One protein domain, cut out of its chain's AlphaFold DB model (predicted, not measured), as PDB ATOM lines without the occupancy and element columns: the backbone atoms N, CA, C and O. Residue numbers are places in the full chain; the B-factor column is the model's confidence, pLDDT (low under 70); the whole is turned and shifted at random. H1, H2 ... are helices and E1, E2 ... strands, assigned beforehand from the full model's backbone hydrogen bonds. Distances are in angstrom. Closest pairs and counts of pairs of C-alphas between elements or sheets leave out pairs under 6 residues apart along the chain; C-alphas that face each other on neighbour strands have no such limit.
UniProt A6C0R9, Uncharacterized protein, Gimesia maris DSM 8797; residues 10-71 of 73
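Overview. This is residues 10 to 71 of the 73 residues of an uncharacterized protein of Gimesia maris DSM 8797 (UniProt A6C0R9). Three short helices, H2, H3 and H4, cluster as a triangle at one end, and the two-stranded hairpin E1 E2 reaches toward the other end of the longest axis, with H1 beside it and away from the cluster. The printed part has 62 residues, in the order H1, E1, E2, H2, H3, H4; the sheet is E1 - E2, antiparallel, and the class is mixed, helices and strands. It is compact, with a radius of gyration of the C-alphas of 11.3 A and spans of 32 by 22 by 21 A.

Arrangement. The closest C-alphas of H1, residues 10 to 17, and E1, residues 21 to 25, are those of Gln 11 and Val 21, 6.3 A apart. E1 and E2, residues 28 to 32, form an antiparallel hairpin at 143 degrees; N 23 and O 30, 2.8 A apart, are within hydrogen-bond range. H2, residues 35 to 44, and H3, residues 47 to 59, only just touch, with 3 pairs of C-alphas within 8 A, through Ser 50 alone of H3; its C-alpha is 5.9 A from that of Gln 42, the closest pair. Their tilt is steep, 63 degrees, opposite ways. H3, with residues 53 to 57 alone, touches H4, residues 65 to 70, closest at the C-alphas of Ala 57 and Gln 65, 5.5 A; this helical hairpin has a shallow tilt of 29 degrees, opposite ways. H2 and H4 touch at a steep tilt of 62 degrees, the same way, closest at the C-alphas of Leu 41 and Leu 70, 5.9 A. H1 is apart from H2, H3 and H4. Every O i to N i+4 pair is within hydrogen-bond range in H1, H2 and H3; in H4 0 of 2 are, beside 3 of 3 O i to N i+3 pairs.

Along the chain. H1, 10.6 A long, begins at C-alpha 10 (-17.189, 0.530, -33.672). E1 measures 12.5 A, E2 12.3 A, H2 14.6 A and H3 18.8 A. H4, 9.6 A, ends at C-alpha 70 (-18.472, -22.558, -35.384).

Size, cuts and confidence. The C-alphas of Glu 27 and Asn 71, the two farthest apart, are 35.0 A apart. The printed part has no cut, and its five links are tight. The mean pLDDT of the printed part is 86.1, and no printed residue is under 70.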
ATOM      1  N   ALA A  10     -16.813   1.648 -34.536       87.56
ATOM      2  CA  ALA A  10     -17.189   0.530 -33.672       87.56
ATOM      3  C   ALA A  10     -17.805  -0.638 -34.462       87.56
ATOM      4  O   ALA A  10     -17.438  -1.788 -34.244       87.56
ATOM      5  N   GLN A  11     -18.682  -0.344 -35.428       88.81
ATOM      6  CA  GLN A  11     -19.277  -1.358 -36.305       88.81
ATOM      7  C   GLN A  11     -18.223  -2.030 -37.192       88.81
ATOM      8  O   GLN A  11     -18.226  -3.245 -37.344       88.81
ATOM      9  N   SER A  12     -17.289  -1.258 -37.752       89.38
ATOM     10  CA  SER A  12     -16.197  -1.809 -38.559       89.38
ATOM     11  C   SER A  12     -15.271  -2.713 -37.739       89.38
ATOM     12  O   SER A  12     -14.823  -3.751 -38.231       89.38
ATOM     13  N   GLU A  13     -14.970  -2.333 -36.496       90.38
ATOM     14  CA  GLU A  13     -14.161  -3.139 -35.579       90.38
ATOM     15  C   GLU A  13     -14.890  -4.425 -35.161       90.38
ATOM     16  O   GLU A  13     -14.279  -5.492 -35.197       90.38
ATOM     17  N   ALA A  14     -16.187  -4.352 -34.854       87.94
ATOM     18  CA  ALA A  14     -17.029  -5.507 -34.539       87.94
ATOM     19  C   ALA A  14     -17.078  -6.518 -35.699       87.94
ATOM     20  O   ALA A  14     -16.722  -7.683 -35.521       87.94
ATOM     21  N   VAL A  15     -17.359  -6.060 -36.927       89.25
ATOM     22  CA  VAL A  15     -17.306  -6.918 -38.128       89.25
ATOM     23  C   VAL A  15     -15.921  -7.544 -38.296       89.25
ATOM     24  O   VAL A  15     -15.811  -8.724 -38.619       89.25
ATOM     25  N   SER A  16     -14.845  -6.789 -38.054       88.69
ATOM     26  CA  SER A  16     -13.475  -7.311 -38.168       88.69
ATOM     27  C   SER A  16     -13.196  -8.440 -37.174       88.69
ATOM     28  O   SER A  16     -12.502  -9.397 -37.527       88.69
ATOM     29  N   ARG A  17     -13.769  -8.362 -35.966       89.00
ATOM     30  CA  ARG A  17     -13.725  -9.427 -34.951       89.00
ATOM     31  C   ARG A  17     -14.643 -10.608 -35.273       89.00
ATOM     32  O   ARG A  17     -14.454 -11.680 -34.712       89.00
ATOM     33  N   GLY A  18     -15.558 -10.445 -36.227       88.06
ATOM     34  CA  GLY A  18     -16.520 -11.466 -36.619       88.06
ATOM     35  C   GLY A  18     -17.848 -11.376 -35.878       88.06
ATOM     36  O   GLY A  18     -18.655 -12.283 -36.008       88.06
ATOM     37  N   GLU A  19     -18.097 -10.305 -35.130       89.38
ATOM     38  CA  GLU A  19     -19.386 -10.068 -34.479       89.38
ATOM     39  C   GLU A  19     -20.479  -9.763 -35.511       89.38
ATOM     40  O   GLU A  19     -20.218  -9.203 -36.584       89.38
ATOM     41  N   ILE A  20     -21.716 -10.107 -35.161       89.44
ATOM     42  CA  ILE A  20     -22.905  -9.661 -35.882       89.44
ATOM     43  C   ILE A  20     -23.144  -8.183 -35.571       89.44
ATOM     44  O   ILE A  20     -23.092  -7.755 -34.419       89.44
ATOM     45  N   VAL A  21     -23.434  -7.388 -36.599       89.94
ATOM     46  CA  VAL A  21     -23.632  -5.947 -36.434       89.94
ATOM     47  C   VAL A  21     -24.959  -5.497 -37.023       89.94
ATOM     48  O   VAL A  21     -25.174  -5.576 -38.231       89.94
ATOM     49  N   SER A  22     -25.820  -4.927 -36.183       88.38
ATOM     50  CA  SER A  22     -27.042  -4.255 -36.630       88.38
ATOM     51  C   SER A  22     -26.712  -2.918 -37.298       88.38
ATOM     52  O   SER A  22     -26.005  -2.065 -36.747       88.38
ATOM     53  N   ILE A  23     -27.230  -2.727 -38.508       88.44
ATOM     54  CA  ILE A  23     -27.025  -1.540 -39.338       88.44
ATOM     55  C   ILE A  23     -28.354  -1.045 -39.913       88.44
ATOM     56  O   ILE A  23     -29.308  -1.803 -40.053       88.44
ATOM     57  N   LYS A  24     -28.405   0.234 -40.300       86.56
ATOM     58  CA  LYS A  24     -29.553   0.817 -41.010       86.56
ATOM     59  C   LYS A  24     -29.215   1.117 -42.460       86.56
ATOM     60  O   LYS A  24     -28.202   1.757 -42.748       86.56
ATOM     61  N   VAL A  25     -30.087   0.687 -43.368       85.12
ATOM     62  CA  VAL A  25     -29.949   0.854 -44.821       85.12
ATOM     63  C   VAL A  25     -31.160   1.614 -45.336       85.12
ATOM     64  O   VAL A  25     -32.201   1.040 -45.646       85.12
ATOM     65  N   GLY A  26     -31.051   2.942 -45.375       84.25
ATOM     66  CA  GLY A  26     -32.227   3.790 -45.568       84.25
ATOM     67  C   GLY A  26     -33.184   3.639 -44.383       84.25
ATOM     68  O   GLY A  26     -32.826   3.998 -43.264       84.25
ATOM     69  N   GLU A  27     -34.375   3.094 -44.634       84.88
ATOM     70  CA  GLU A  27     -35.409   2.836 -43.618       84.88
ATOM     71  C   GLU A  27     -35.438   1.375 -43.135       84.88
ATOM     72  O   GLU A  27     -36.277   1.022 -42.312       84.88
ATOM     73  N   LEU A  28     -34.542   0.521 -43.643       85.62
ATOM     74  CA  LEU A  28     -34.489  -0.895 -43.286       85.62
ATOM     75  C   LEU A  28     -33.458  -1.143 -42.185       85.62
ATOM     76  O   LEU A  28     -32.294  -0.761 -42.323       85.62
ATOM     77  N   ASP A  29     -33.875  -1.832 -41.127       85.50
ATOM     78  CA  ASP A  29     -32.965  -2.459 -40.172       85.50
ATOM     79  C   ASP A  29     -32.412  -3.745 -40.799       85.50
ATOM     80  O   ASP A  29     -33.154  -4.582 -41.316       85.50
ATOM     81  N   CYS A  30     -31.090  -3.868 -40.838       87.50
ATOM     82  CA  CYS A  30     -30.389  -4.984 -41.459       87.50
ATOM     83  C   CYS A  30     -29.288  -5.495 -40.539       87.50
ATOM     84  O   CYS A  30     -28.779  -4.781 -39.676       87.50
ATOM     85  N   ILE A  31     -28.890  -6.737 -40.779       88.44
ATOM     86  CA  ILE A  31     -27.859  -7.420 -40.016       88.44
ATOM     87  C   ILE A  31     -26.662  -7.633 -40.938       88.44
ATOM     88  O   ILE A  31     -26.803  -8.170 -42.037       88.44
ATOM     89  N   LEU A  32     -25.488  -7.188 -40.499       89.62
ATOM     90  CA  LEU A  32     -24.231  -7.358 -41.207       89.62
ATOM     91  C   LEU A  32     -23.406  -8.455 -40.540       89.62
ATOM     92  O   LEU A  32     -23.127  -8.396 -39.345       89.62
ATOM     93  N   ILE A  33     -23.002  -9.436 -41.342       89.62
ATOM     94  CA  ILE A  33     -22.219 -10.599 -40.921       89.62
ATOM     95  C   ILE A  33     -21.138 -10.827 -41.962       89.62
ATOM     96  O   ILE A  33     -21.345 -10.590 -43.154       89.62
ATOM     97  N   ARG A  34     -19.974 -11.292 -41.516       90.50
ATOM     98  CA  ARG A  34     -18.919 -11.716 -42.430       90.50
ATOM     99  C   ARG A  34     -19.338 -12.962 -43.203       90.50
ATOM    100  O   ARG A  34     -19.645 -13.994 -42.610       90.50
ATOM    101  N   GLU A  35     -19.264 -12.866 -44.525       89.50
ATOM    102  CA  GLU A  35     -19.594 -13.952 -45.453       89.50
ATOM    103  C   GLU A  35     -18.839 -15.244 -45.116       89.50
ATOM    104  O   GLU A  35     -19.453 -16.297 -44.984       89.50
ATOM    105  N   ASP A  36     -17.532 -15.164 -44.846       90.69
ATOM    106  CA  ASP A  36     -16.714 -16.342 -44.545       90.69
ATOM    107  C   ASP A  36     -17.089 -17.048 -43.231       90.69
ATOM    108  O   ASP A  36     -16.812 -18.239 -43.072       90.69
ATOM    109  N   LEU A  37     -17.701 -16.335 -42.282       89.88
ATOM    110  CA  LEU A  37     -18.199 -16.912 -41.032       89.88
ATOM    111  C   LEU A  37     -19.580 -17.529 -41.231       89.88
ATOM    112  O   LEU A  37     -19.816 -18.647 -40.778       89.88
ATOM    113  N   PHE A  38     -20.451 -16.853 -41.978       89.31
ATOM    114  CA  PHE A  38     -21.768 -17.383 -42.308       89.31
ATOM    115  C   PHE A  38     -21.674 -18.654 -43.166       89.31
ATOM    116  O   PHE A  38     -22.325 -19.651 -42.867       89.31
ATOM    117  N   GLU A  39     -20.779 -18.690 -44.156       89.62
ATOM    118  CA  GLU A  39     -20.517 -19.899 -44.946       89.62
ATOM    119  C   GLU A  39     -19.975 -21.061 -44.103       89.62
ATOM    120  O   GLU A  39     -20.237 -22.226 -44.403       89.62
ATOM    121  N   LYS A  40     -19.170 -20.779 -43.069       88.69
ATOM    122  CA  LYS A  40     -18.711 -21.821 -42.139       88.69
ATOM    123  C   LYS A  40     -19.866 -22.344 -41.297       88.69
ATOM    124  O   LYS A  40     -19.955 -23.556 -41.125       88.69
ATOM    125  N   LEU A  41     -20.751 -21.463 -40.835       86.62
ATOM    126  CA  LEU A  41     -21.943 -21.852 -40.088       86.62
ATOM    127  C   LEU A  41     -22.830 -22.780 -40.928       86.62
ATOM    128  O   LEU A  41     -23.168 -23.863 -40.467       86.62
ATOM    129  N   GLN A  42     -23.055 -22.436 -42.200       88.56
ATOM    130  CA  GLN A  42     -23.818 -23.252 -43.155       88.56
ATOM    131  C   GLN A  42     -23.172 -24.603 -43.514       88.56
ATOM    132  O   GLN A  42     -23.814 -25.462 -44.114       88.56
ATOM    133  N   LYS A  43     -21.882 -24.805 -43.212       88.25
ATOM    134  CA  LYS A  43     -21.216 -26.111 -43.376       88.25
ATOM    135  C   LYS A  43     -21.416 -27.021 -42.169       88.25
ATOM    136  O   LYS A  43     -21.239 -28.229 -42.300       88.25
ATOM    137  N   ILE A  44     -21.700 -26.434 -41.010       86.00
ATOM    138  CA  ILE A  44     -21.899 -27.139 -39.742       86.00
ATOM    139  C   ILE A  44     -23.392 -27.395 -39.519       86.00
ATOM    140  O   ILE A  44     -23.763 -28.460 -39.040       86.00
ATOM    141  N   ARG A  45     -24.233 -26.429 -39.895       82.31
ATOM    142  CA  ARG A  45     -25.684 -26.426 -39.709       82.31
ATOM    143  C   ARG A  45     -26.397 -26.194 -41.031       82.31
ATOM    144  O   ARG A  45     -25.825 -25.610 -41.951       82.31
ATOM    145  N   ASP A  46     -27.661 -26.586 -41.113       87.25
ATOM    146  CA  ASP A  46     -28.477 -26.252 -42.275       87.25
ATOM    147  C   ASP A  46     -28.674 -24.729 -42.400       87.25
ATOM    148  O   ASP A  46     -28.447 -23.943 -41.474       87.25
ATOM    149  N   THR A  47     -29.098 -24.278 -43.582       84.38
ATOM    150  CA  THR A  47     -29.269 -22.841 -43.858       84.38
ATOM    151  C   THR A  47     -30.275 -22.189 -42.903       84.38
ATOM    152  O   THR A  47     -30.011 -21.104 -42.395       84.38
ATOM    153  N   GLU A  48     -31.398 -22.853 -42.619       87.94
ATOM    154  CA  GLU A  48     -32.438 -22.345 -41.710       87.94
ATOM    155  C   GLU A  48     -31.936 -22.227 -40.260       87.94
ATOM    156  O   GLU A  48     -32.166 -21.217 -39.591       87.94
ATOM    157  N   GLU A  49     -31.167 -23.213 -39.798       87.06
ATOM    158  CA  GLU A  49     -30.539 -23.197 -38.474       87.06
ATOM    159  C   GLU A  49     -29.462 -22.113 -38.363       87.06
ATOM    160  O   GLU A  49     -29.322 -21.480 -37.320       87.06
ATOM    161  N   SER A  50     -28.730 -21.859 -39.450       86.44
ATOM    162  CA  SER A  50     -27.722 -20.796 -39.512       86.44
ATOM    163  C   SER A  50     -28.355 -19.412 -39.349       86.44
ATOM    164  O   SER A  50     -27.833 -18.577 -38.614       86.44
ATOM    165  N   TYR A  51     -29.500 -19.167 -39.996       86.38
ATOM    166  CA  TYR A  51     -30.260 -17.929 -39.802       86.38
ATOM    167  C   TYR A  51     -30.823 -17.814 -38.385       86.38
ATOM    168  O   TYR A  51     -30.764 -16.736 -37.799       86.38
ATOM    169  N   SER A  52     -31.330 -18.915 -37.829       87.31
ATOM    170  CA  SER A  52     -31.883 -18.933 -36.471       87.31
ATOM    171  C   SER A  52     -30.815 -18.588 -35.430       87.31
ATOM    172  O   SER A  52     -31.023 -17.679 -34.638       87.31
ATOM    173  N   ALA A  53     -29.631 -19.202 -35.514       86.12
ATOM    174  CA  ALA A  53     -28.511 -18.927 -34.608       86.12
ATOM    175  C   ALA A  53     -28.039 -17.460 -34.654       86.12
ATOM    176  O   ALA A  53     -27.634 -16.891 -33.644       86.12
ATOM    177  N   VAL A  54     -28.094 -16.839 -35.834       86.00
ATOM    178  CA  VAL A  54     -27.781 -15.416 -36.013       86.00
ATOM    179  C   VAL A  54     -28.816 -14.518 -35.333       86.00
ATOM    180  O   VAL A  54     -28.447 -13.514 -34.728       86.00
ATOM    181  N   ILE A  55     -30.102 -14.851 -35.459       86.56
ATOM    182  CA  ILE A  55     -31.191 -14.084 -34.844       86.56
ATOM    183  C   ILE A  55     -31.152 -14.244 -33.320       86.56
ATOM    184  O   ILE A  55     -31.249 -13.246 -32.615       86.56
ATOM    185  N   GLU A  56     -30.926 -15.457 -32.814       86.12
ATOM    186  CA  GLU A  56     -30.783 -15.718 -31.376       86.12
ATOM    187  C   GLU A  56     -29.629 -14.916 -30.764       86.12
ATOM    188  O   GLU A  56     -29.820 -14.246 -29.756       86.12
ATOM    189  N   ALA A  57     -28.460 -14.884 -31.414       84.75
ATOM    190  CA  ALA A  57     -27.321 -14.084 -30.955       84.75
ATOM    191  C   ALA A  57     -27.630 -12.572 -30.880       84.75
ATOM    192  O   ALA A  57     -27.051 -11.850 -30.069       84.75
ATOM    193  N   LEU A  58     -28.544 -12.076 -31.717       82.44
ATOM    194  CA  LEU A  58     -29.007 -10.690 -31.653       82.44
ATOM    195  C   LEU A  58     -30.014 -10.455 -30.526       82.44
ATOM    196  O   LEU A  58     -29.907  -9.437 -29.845       82.44
ATOM    197  N   ASP A  59     -30.967 -11.370 -30.341       82.19
ATOM    198  CA  ASP A  59     -31.994 -11.274 -29.299       82.19
ATOM    199  C   ASP A  59     -31.399 -11.421 -27.887       82.19
ATOM    200  O   ASP A  59     -31.820 -10.715 -26.971       82.19
ATOM    201  N   ASP A  60     -30.372 -12.262 -27.727       78.94
ATOM    202  CA  ASP A  60     -29.623 -12.446 -26.474       78.94
ATOM    203  C   ASP A  60     -28.652 -11.280 -26.169       78.94
ATOM    204  O   ASP A  60     -27.908 -11.325 -25.188       78.94
ATOM    205  N   GLU A  61     -28.635 -10.230 -27.003       79.06
ATOM    206  CA  GLU A  61     -27.697  -9.096 -26.936       79.06
ATOM    207  C   GLU A  61     -26.213  -9.531 -26.946       79.06
ATOM    208  O   GLU A  61     -25.335  -8.817 -26.451       79.06
ATOM    209  N   ASN A  62     -25.924 -10.696 -27.536       84.38
ATOM    210  CA  ASN A  62     -24.616 -11.344 -27.534       84.38
ATOM    211  C   ASN A  62     -24.133 -11.641 -28.972       84.38
ATOM    212  O   ASN A  62     -24.223 -12.773 -29.462       84.38
ATOM    213  N   PRO A  63     -23.624 -10.622 -29.689       79.69
ATOM    214  CA  PRO A  63     -23.397 -10.674 -31.136       79.69
ATOM    215  C   PRO A  63     -22.296 -11.646 -31.595       79.69
ATOM    216  O   PRO A  63     -22.169 -11.889 -32.799       79.69
ATOM    217  N   ASP A  64     -21.486 -12.187 -30.686       82.50
ATOM    218  CA  ASP A  64     -20.450 -13.189 -30.945       82.50
ATOM    219  C   ASP A  64     -20.832 -14.613 -30.518       82.50
ATOM    220  O   ASP A  64     -20.121 -15.549 -30.884       82.50
ATOM    221  N   GLN A  65     -21.975 -14.819 -29.855       83.31
ATOM    222  CA  GLN A  65     -22.451 -16.146 -29.422       83.31
ATOM    223  C   GLN A  65     -22.502 -17.152 -30.573       83.31
ATOM    224  O   GLN A  65     -22.138 -18.318 -30.432       83.31
ATOM    225  N   TYR A  66     -22.877 -16.689 -31.769       81.06
ATOM    226  CA  TYR A  66     -22.952 -17.567 -32.931       81.06
ATOM    227  C   TYR A  66     -21.587 -18.141 -33.370       81.06
ATOM    228  O   TYR A  66     -21.533 -19.162 -34.060       81.06
ATOM    229  N   LEU A  67     -20.477 -17.511 -32.963       83.12
ATOM    230  CA  LEU A  67     -19.121 -18.002 -33.211       83.12
ATOM    231  C   LEU A  67     -18.802 -19.246 -32.379       83.12
ATOM    232  O   LEU A  67     -17.945 -20.038 -32.778       83.12
ATOM    233  N   GLU A  68     -19.481 -19.457 -31.251       84.00
ATOM    234  CA  GLU A  68     -19.336 -20.679 -30.456       84.00
ATOM    235  C   GLU A  68     -19.815 -21.893 -31.261       84.00
ATOM    236  O   GLU A  68     -19.109 -22.901 -31.337       84.00
ATOM    237  N   TYR A  69     -20.913 -21.744 -32.010       77.50
ATOM    238  CA  TYR A  69     -21.426 -22.783 -32.908       77.50
ATOM    239  C   TYR A  69     -20.468 -23.131 -34.056       77.50
ATOM    240  O   TYR A  69     -20.583 -24.208 -34.636       77.50
ATOM    241  N   LEU A  70     -19.515 -22.252 -34.396       77.69
ATOM    242  CA  LEU A  70     -18.472 -22.558 -35.384       77.69
ATOM    243  C   LEU A  70     -17.395 -23.508 -34.840       77.69
ATOM    244  O   LEU A  70     -16.650 -24.100 -35.626       77.69
ATOM    245  N   ASN A  71     -17.276 -23.615 -33.515       73.88
ATOM    246  CA  ASN A  71     -16.259 -24.411 -32.832       73.88
ATOM    247  C   ASN A  71     -16.810 -25.718 -32.241       73.88
ATOM    248  O   ASN A  71     -16.021 -26.620 -31.950       73.88
TER     249      ASN A  71